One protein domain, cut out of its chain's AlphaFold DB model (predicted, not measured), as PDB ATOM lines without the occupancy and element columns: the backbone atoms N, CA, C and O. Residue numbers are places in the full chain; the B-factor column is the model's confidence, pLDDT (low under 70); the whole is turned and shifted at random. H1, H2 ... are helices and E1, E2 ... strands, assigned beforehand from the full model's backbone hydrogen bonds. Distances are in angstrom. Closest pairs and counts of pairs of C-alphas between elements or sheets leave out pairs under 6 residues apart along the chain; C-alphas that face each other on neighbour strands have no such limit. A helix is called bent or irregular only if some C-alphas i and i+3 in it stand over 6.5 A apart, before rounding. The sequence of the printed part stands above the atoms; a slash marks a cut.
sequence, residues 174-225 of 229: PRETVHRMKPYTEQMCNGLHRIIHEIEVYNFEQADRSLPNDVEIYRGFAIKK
ATOM      1  N   PRO A 174     209.790 200.782 180.156       88.25
ATOM      2  CA  PRO A 174     209.090 200.228 179.008       88.25
ATOM      3  C   PRO A 174     208.238 199.020 179.390       88.25
ATOM      4  O   PRO A 174     208.614 198.216 180.249       88.25
ATOM      5  N   ARG A 175     207.106 198.867 178.703       86.56
ATOM      6  CA  ARG A 175     206.135 197.802 178.963       86.56
ATOM      7  C   ARG A 175     206.769 196.416 178.933       86.56
ATOM      8  O   ARG A 175     206.443 195.585 179.772       86.56
ATOM      9  N   GLU A 176     207.667 196.169 177.987       87.94
ATOM     10  CA  GLU A 176     208.366 194.894 177.829       87.94
ATOM     11  C   GLU A 176     209.168 194.552 179.086       87.94
ATOM     12  O   GLU A 176     209.094 193.431 179.585       87.94
ATOM     13  N   THR A 177     209.859 195.547 179.646       90.00
ATOM     14  CA  THR A 177     210.613 195.403 180.892       90.00
ATOM     15  C   THR A 177     209.682 195.108 182.066       90.00
ATOM     16  O   THR A 177     209.924 194.141 182.782       90.00
ATOM     17  N   VAL A 178     208.587 195.861 182.228       90.12
ATOM     18  CA  VAL A 178     207.610 195.631 183.314       90.12
ATOM     19  C   VAL A 178     206.981 194.238 183.211       90.12
ATOM     20  O   VAL A 178     206.957 193.494 184.191       90.12
ATOM     21  N   HIS A 179     206.558 193.835 182.011       89.38
ATOM     22  CA  HIS A 179     206.037 192.491 181.747       89.38
ATOM     23  C   HIS A 179     207.054 191.411 182.136       89.38
ATOM     24  O   HIS A 179     206.709 190.394 182.741       89.38
ATOM     25  N   ARG A 180     208.336 191.643 181.833       89.81
ATOM     26  CA  ARG A 180     209.409 190.705 182.161       89.81
ATOM     27  C   ARG A 180     209.704 190.627 183.659       89.81
ATOM     28  O   ARG A 180     210.190 189.588 184.099       89.81
ATOM     29  N   MET A 181     209.411 191.673 184.428       89.88
ATOM     30  CA  MET A 181     209.602 191.708 185.883       89.88
ATOM     31  C   MET A 181     208.538 190.904 186.641       89.88
ATOM     32  O   MET A 181     208.846 190.343 187.688       89.88
ATOM     33  N   LYS A 182     207.315 190.792 186.110       87.19
ATOM     34  CA  LYS A 182     206.162 190.172 186.791       87.19
ATOM     35  C   LYS A 182     206.414 188.783 187.404       87.19
ATOM     36  O   LYS A 182     206.062 188.605 188.564       87.19
ATOM     37  N   PRO A 183     207.051 187.810 186.720       87.81
ATOM     38  CA  PRO A 183     207.280 186.492 187.321       87.81
ATOM     39  C   PRO A 183     208.191 186.535 188.556       87.81
ATOM     40  O   PRO A 183     208.176 185.618 189.368       87.81
ATOM     41  N   TYR A 184     209.003 187.587 188.697       86.69
ATOM     42  CA  TYR A 184     209.916 187.750 189.825       86.69
ATOM     43  C   TYR A 184     209.239 188.365 191.056       86.69
ATOM     44  O   TYR A 184     209.804 188.268 192.139       86.69
ATOM     45  N   THR A 185     208.047 188.959 190.921       85.81
ATOM     46  CA  THR A 185     207.315 189.531 192.065       85.81
ATOM     47  C   THR A 185     206.387 188.545 192.761       85.81
ATOM     48  O   THR A 185     205.919 188.838 193.850       85.81
ATOM     49  N   GLU A 186     206.129 187.369 192.184       82.25
ATOM     50  CA  GLU A 186     205.257 186.350 192.796       82.25
ATOM     51  C   GLU A 186     205.791 185.817 194.138       82.25
ATOM     52  O   GLU A 186     205.028 185.290 194.939       82.25
ATOM     53  N   GLN A 187     207.101 185.943 194.376       80.19
ATOM     54  CA  GLN A 187     207.775 185.521 195.612       80.19
ATOM     55  C   GLN A 187     208.078 186.686 196.568       80.19
ATOM     56  O   GLN A 187     208.708 186.465 197.597       80.19
ATOM     57  N   MET A 188     207.685 187.905 196.198       84.62
ATOM     58  CA  MET A 188     207.949 189.144 196.937       84.62
ATOM     59  C   MET A 188     206.721 189.556 197.754       84.62
ATOM     60  O   MET A 188     205.671 188.907 197.680       84.62
ATOM     61  N   CYS A 189     206.820 190.656 198.504       80.62
ATOM     62  CA  CYS A 189     205.665 191.202 199.214       80.62
ATOM     63  C   CYS A 189     204.478 191.455 198.261       80.62
ATOM     64  O   CYS A 189     204.633 191.925 197.127       80.62
ATOM     65  N   ASN A 190     203.267 191.159 198.743       80.88
ATOM     66  CA  ASN A 190     202.034 191.194 197.949       80.88
ATOM     67  C   ASN A 190     201.757 192.565 197.297       80.88
ATOM     68  O   ASN A 190     201.256 192.610 196.169       80.88
ATOM     69  N   GLY A 191     202.142 193.669 197.943       79.69
ATOM     70  CA  GLY A 191     201.992 195.021 197.410       79.69
ATOM     71  C   GLY A 191     202.792 195.233 196.125       79.69
ATOM     72  O   GLY A 191     202.254 195.752 195.146       79.69
ATOM     73  N   LEU A 192     204.045 194.763 196.061       85.69
ATOM     74  CA  LEU A 192     204.882 194.924 194.865       85.69
ATOM     75  C   LEU A 192     204.309 194.149 193.673       85.69
ATOM     76  O   LEU A 192     204.299 194.653 192.547       85.69
ATOM     77  N   HIS A 193     203.791 192.942 193.916       85.56
ATOM     78  CA  HIS A 193     203.134 192.156 192.877       85.56
ATOM     79  C   HIS A 193     201.906 192.878 192.303       85.56
ATOM     80  O   HIS A 193     201.788 192.990 191.077       85.56
ATOM     81  N   ARG A 194     201.036 193.432 193.164       88.56
ATOM     82  CA  ARG A 194     199.881 194.238 192.730       88.56
ATOM     83  C   ARG A 194     200.322 195.448 191.908       88.56
ATOM     84  O   ARG A 194     199.801 195.654 190.814       88.56
ATOM     85  N   ILE A 195     201.299 196.215 192.395       88.31
ATOM     86  CA  ILE A 195     201.805 197.420 191.718       88.31
ATOM     87  C   ILE A 195     202.304 197.092 190.304       88.31
ATOM     88  O   ILE A 195     201.932 197.771 189.346       88.31
ATOM     89  N   ILE A 196     203.121 196.043 190.145       87.00
ATOM     90  CA  ILE A 196     203.619 195.633 188.822       87.00
ATOM     91  C   ILE A 196     202.465 195.241 187.899       87.00
ATOM     92  O   ILE A 196     202.468 195.622 186.728       87.00
ATOM     93  N   HIS A 197     201.468 194.523 188.416       86.06
ATOM     94  CA  HIS A 197     200.285 194.156 187.645       86.06
ATOM     95  C   HIS A 197     199.491 195.387 187.176       86.06
ATOM     96  O   HIS A 197     199.095 195.459 186.014       86.06
ATOM     97  N   GLU A 198     199.272 196.378 188.042       85.75
ATOM     98  CA  GLU A 198     198.564 197.615 187.681       85.75
ATOM     99  C   GLU A 198     199.289 198.417 186.603       85.75
ATOM    100  O   GLU A 198     198.670 198.869 185.638       85.75
ATOM    101  N   ILE A 199     200.605 198.575 186.747       84.56
ATOM    102  CA  ILE A 199     201.422 199.319 185.786       84.56
ATOM    103  C   ILE A 199     201.487 198.579 184.452       84.56
ATOM    104  O   ILE A 199     201.440 199.212 183.398       84.56
ATOM    105  N   GLU A 200     201.548 197.246 184.475       83.62
ATOM    106  CA  GLU A 200     201.422 196.431 183.273       83.62
ATOM    107  C   GLU A 200     200.099 196.734 182.558       83.62
ATOM    108  O   GLU A 200     200.129 197.162 181.407       83.62
ATOM    109  N   VAL A 201     198.955 196.594 183.235       82.31
ATOM    110  CA  VAL A 201     197.631 196.855 182.641       82.31
ATOM    111  C   VAL A 201     197.545 198.272 182.067       82.31
ATOM    112  O   VAL A 201     197.182 198.435 180.901       82.31
ATOM    113  N   TYR A 202     197.976 199.283 182.823       80.38
ATOM    114  CA  TYR A 202     198.000 200.672 182.360       80.38
ATOM    115  C   TYR A 202     198.871 200.862 181.103       80.38
ATOM    116  O   TYR A 202     198.463 201.511 180.138       80.38
ATOM    117  N   ASN A 203     200.058 200.252 181.069       78.25
ATOM    118  CA  ASN A 203     200.946 200.289 179.906       78.25
ATOM    119  C   ASN A 203     200.369 199.538 178.693       78.25
ATOM    120  O   ASN A 203     200.674 199.887 177.552       78.25
ATOM    121  N   PHE A 204     199.569 198.490 178.910       73.31
ATOM    122  CA  PHE A 204     198.881 197.764 177.841       73.31
ATOM    123  C   PHE A 204     197.766 198.606 177.202       73.31
ATOM    124  O   PHE A 204     197.607 198.556 175.982       73.31
ATOM    125  N   GLU A 205     197.029 199.386 177.997       71.94
ATOM    126  CA  GLU A 205     195.956 200.271 177.519       71.94
ATOM    127  C   GLU A 205     196.488 201.477 176.724       71.94
ATOM    128  O   GLU A 205     195.852 201.930 175.772       71.94
ATOM    129  N   GLN A 206     197.691 201.955 177.049       67.44
ATOM    130  CA  GLN A 206     198.360 203.083 176.387       67.44
ATOM    131  C   GLN A 206     199.082 202.665 175.087       67.44
ATOM    132  O   GLN A 206     200.263 202.958 174.909       67.44
ATOM    133  N   ALA A 207     198.369 201.970 174.191       51.94
ATOM    134  CA  ALA A 207     198.832 201.145 173.060       51.94
ATOM    135  C   ALA A 207     199.791 201.754 171.998       51.94
ATOM    136  O   ALA A 207     199.981 201.138 170.952       51.94
ATOM    137  N   ASP A 208     200.425 202.907 172.220       54.97
ATOM    138  CA  ASP A 208     201.204 203.608 171.191       54.97
ATOM    139  C   ASP A 208     202.389 204.424 171.746       54.97
ATOM    140  O   ASP A 208     202.555 205.614 171.473       54.97
ATOM    141  N   ARG A 209     203.246 203.801 172.565       64.50
ATOM    142  CA  ARG A 209     204.594 204.336 172.819       64.50
ATOM    143  C   ARG A 209     205.610 203.505 172.057       64.50
ATOM    144  O   ARG A 209     206.085 202.487 172.551       64.50
ATOM    145  N   SER A 210     205.958 203.956 170.853       70.38
ATOM    146  CA  SER A 210     207.155 203.463 170.174       70.38
ATOM    147  C   SER A 210     208.358 203.624 171.102       70.38
ATOM    148  O   SER A 210     208.558 204.706 171.663       70.38
ATOM    149  N   LEU A 211     209.158 202.567 171.256       79.38
ATOM    150  CA  LEU A 211     210.406 202.650 172.008       79.38
ATOM    151  C   LEU A 211     211.292 203.765 171.424       79.38
ATOM    152  O   LEU A 211     211.316 203.941 170.201       79.38
ATOM    153  N   PRO A 212     212.032 204.508 172.264       82.25
ATOM    154  CA  PRO A 212     213.016 205.467 171.782       82.25
ATOM    155  C   PRO A 212     214.006 204.824 170.798       82.25
ATOM    156  O   PRO A 212     214.359 203.653 170.928       82.25
ATOM    157  N   ASN A 213     214.494 205.590 169.818       84.38
ATOM    158  CA  ASN A 213     215.399 205.071 168.779       84.38
ATOM    159  C   ASN A 213     216.724 204.516 169.339       84.38
ATOM    160  O   ASN A 213     217.364 203.670 168.703       84.38
ATOM    161  N   ASP A 214     217.147 204.989 170.510       89.31
ATOM    162  CA  ASP A 214     218.330 204.537 171.242       89.31
ATOM    163  C   ASP A 214     218.049 203.342 172.173       89.31
ATOM    164  O   ASP A 214     218.937 202.936 172.916       89.31
ATOM    165  N   VAL A 215     216.856 202.748 172.111       86.94
ATOM    166  CA  VAL A 215     216.461 201.559 172.876       86.94
ATOM    167  C   VAL A 215     216.263 200.367 171.933       86.94
ATOM    168  O   VAL A 215     215.813 200.509 170.794       86.94
ATOM    169  N   GLU A 216     216.637 199.172 172.383       90.56
ATOM    170  CA  GLU A 216     216.373 197.903 171.699       90.56
ATOM    171  C   GLU A 216     215.848 196.843 172.666       90.56
ATOM    172  O   GLU A 216     216.027 196.949 173.879       90.56
ATOM    173  N   ILE A 217     215.203 195.804 172.131       89.50
ATOM    174  CA  ILE A 217     214.759 194.664 172.933       89.50
ATOM    175  C   ILE A 217     215.838 193.586 172.935       89.50
ATOM    176  O   ILE A 217     216.133 192.981 171.906       89.50
ATOM    177  N   TYR A 218     216.359 193.275 174.118       88.06
ATOM    178  CA  TYR A 218     217.271 192.163 174.342       88.06
ATOM    179  C   TYR A 218     216.698 191.220 175.397       88.06
ATOM    180  O   TYR A 218     216.495 191.587 176.552       88.06
ATOM    181  N   ARG A 219     216.414 189.974 174.994       86.06
ATOM    182  CA  ARG A 219     215.833 188.925 175.863       86.06
ATOM    183  C   ARG A 219     214.551 189.356 176.601       86.06
ATOM    184  O   ARG A 219     214.314 188.937 177.730       86.06
ATOM    185  N   GLY A 220     213.725 190.175 175.949       83.19
ATOM    186  CA  GLY A 220     212.471 190.685 176.512       83.19
ATOM    187  C   GLY A 220     212.626 191.902 177.428       83.19
ATOM    188  O   GLY A 220     211.623 192.384 177.931       83.19
ATOM    189  N   PHE A 221     213.844 192.413 177.622       85.25
ATOM    190  CA  PHE A 221     214.087 193.691 178.285       85.25
ATOM    191  C   PHE A 221     214.328 194.785 177.253       85.25
ATOM    192  O   PHE A 221     215.052 194.570 176.281       85.25
ATOM    193  N   ALA A 222     213.768 195.966 177.492       88.50
ATOM    194  CA  ALA A 222     214.135 197.164 176.756       88.50
ATOM    195  C   ALA A 222     215.428 197.745 177.347       88.50
ATOM    196  O   ALA A 222     215.447 198.188 178.498       88.50
ATOM    197  N   ILE A 223     216.509 197.714 176.569       88.56
ATOM    198  CA  ILE A 223     217.844 198.172 176.967       88.56
ATOM    199  C   ILE A 223     218.288 199.354 176.109       88.56
ATOM    200  O   ILE A 223     217.972 199.434 174.923       88.56
ATOM    201  N   LYS A 224     219.043 200.280 176.702       88.19
ATOM    202  CA  LYS A 224     219.672 201.367 175.951       88.19
ATOM    203  C   LYS A 224     220.818 200.805 175.110       88.19
ATOM    204  O   LYS A 224     221.676 200.099 175.638       88.19
ATOM    205  N   LYS A 225     220.853 201.138 173.821       87.75
ATOM    206  CA  LYS A 225     221.940 200.771 172.912       87.75
ATOM    207  C   LYS A 225     223.236 201.387 173.429       87.75
ATOM    208  O   LYS A 225     223.344 202.605 173.569       87.75
TER     209      LYS A 225
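AT A GLANCE: This is residues 174 to 225 of the 229 residues of the protein "DinG family ATP-dependent helicase YoaA" of Geomicrobium sp. JCM 19055 (UniProt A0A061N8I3). Two helices, H1 and H2, lie side by side as a helical hairpin, and a small two-stranded hairpin, E1 and E2, sits at the end where H1 begins, with E2 nearer to H1. Residues 206 to 214 bridge from the end of H2 to E1. The printed part has 52 residues, with two named helices and then two named strands, order E1 - E2, antiparallel; the class is mixed, helices and strands. The outline is flat, 35 by 22 by 11 A, and only just loose, close to compact, with a radius of gyration of the C-alphas of 12.0 A.

IN THESE COORDINATES: Find C-alpha 175 at (206.135, 197.802, 178.963); from there H1, residues 175 to 185, runs 15.5 A. It is only just irregular: C-alphas 180 and 183 are 7.0 A apart. H2, residues 190 to 205, begins at C-alpha 190 (202.034, 191.194, 197.949) and runs 23.2 A. Then come E1, residues 215 to 218, and E2, residues 221 to 224, which ends at C-alpha 224 (219.672, 201.367, 175.951).

HOW THE PARTS SIT: Look first at H1 and H2, which touch, their closest C-alphas being those of Thr 185 and His 193, 5.0 A apart. They run opposite ways at a shallow tilt of 21 degrees. In H2 every O i to N i+4 pair is within hydrogen-bond range; in H1, 4 of 7 are. The closest C-alphas of H1 and E2 are those of Thr 177 and Phe 221, 4.7 A apart. H1 and E1 are only just apart, the closest C-alphas 8.1 A away; H2 and E2 are apart. In the hairpin E1 and E2, at 139 degrees, N 216 and O 223 are 2.9 A apart and N 218 and O 221 2.8 A, within hydrogen-bond range.

THE WHOLE: The C-alphas farthest apart, of Asn 190 and Asn 213, are 35.0 A apart. The printed part has no cut. The links H1 to H2 and E1 to E2 are tight, and H2 to E1 is short. Mean pLDDT of the printed part is 83.0; look for values under 70 at residues 206 to 209.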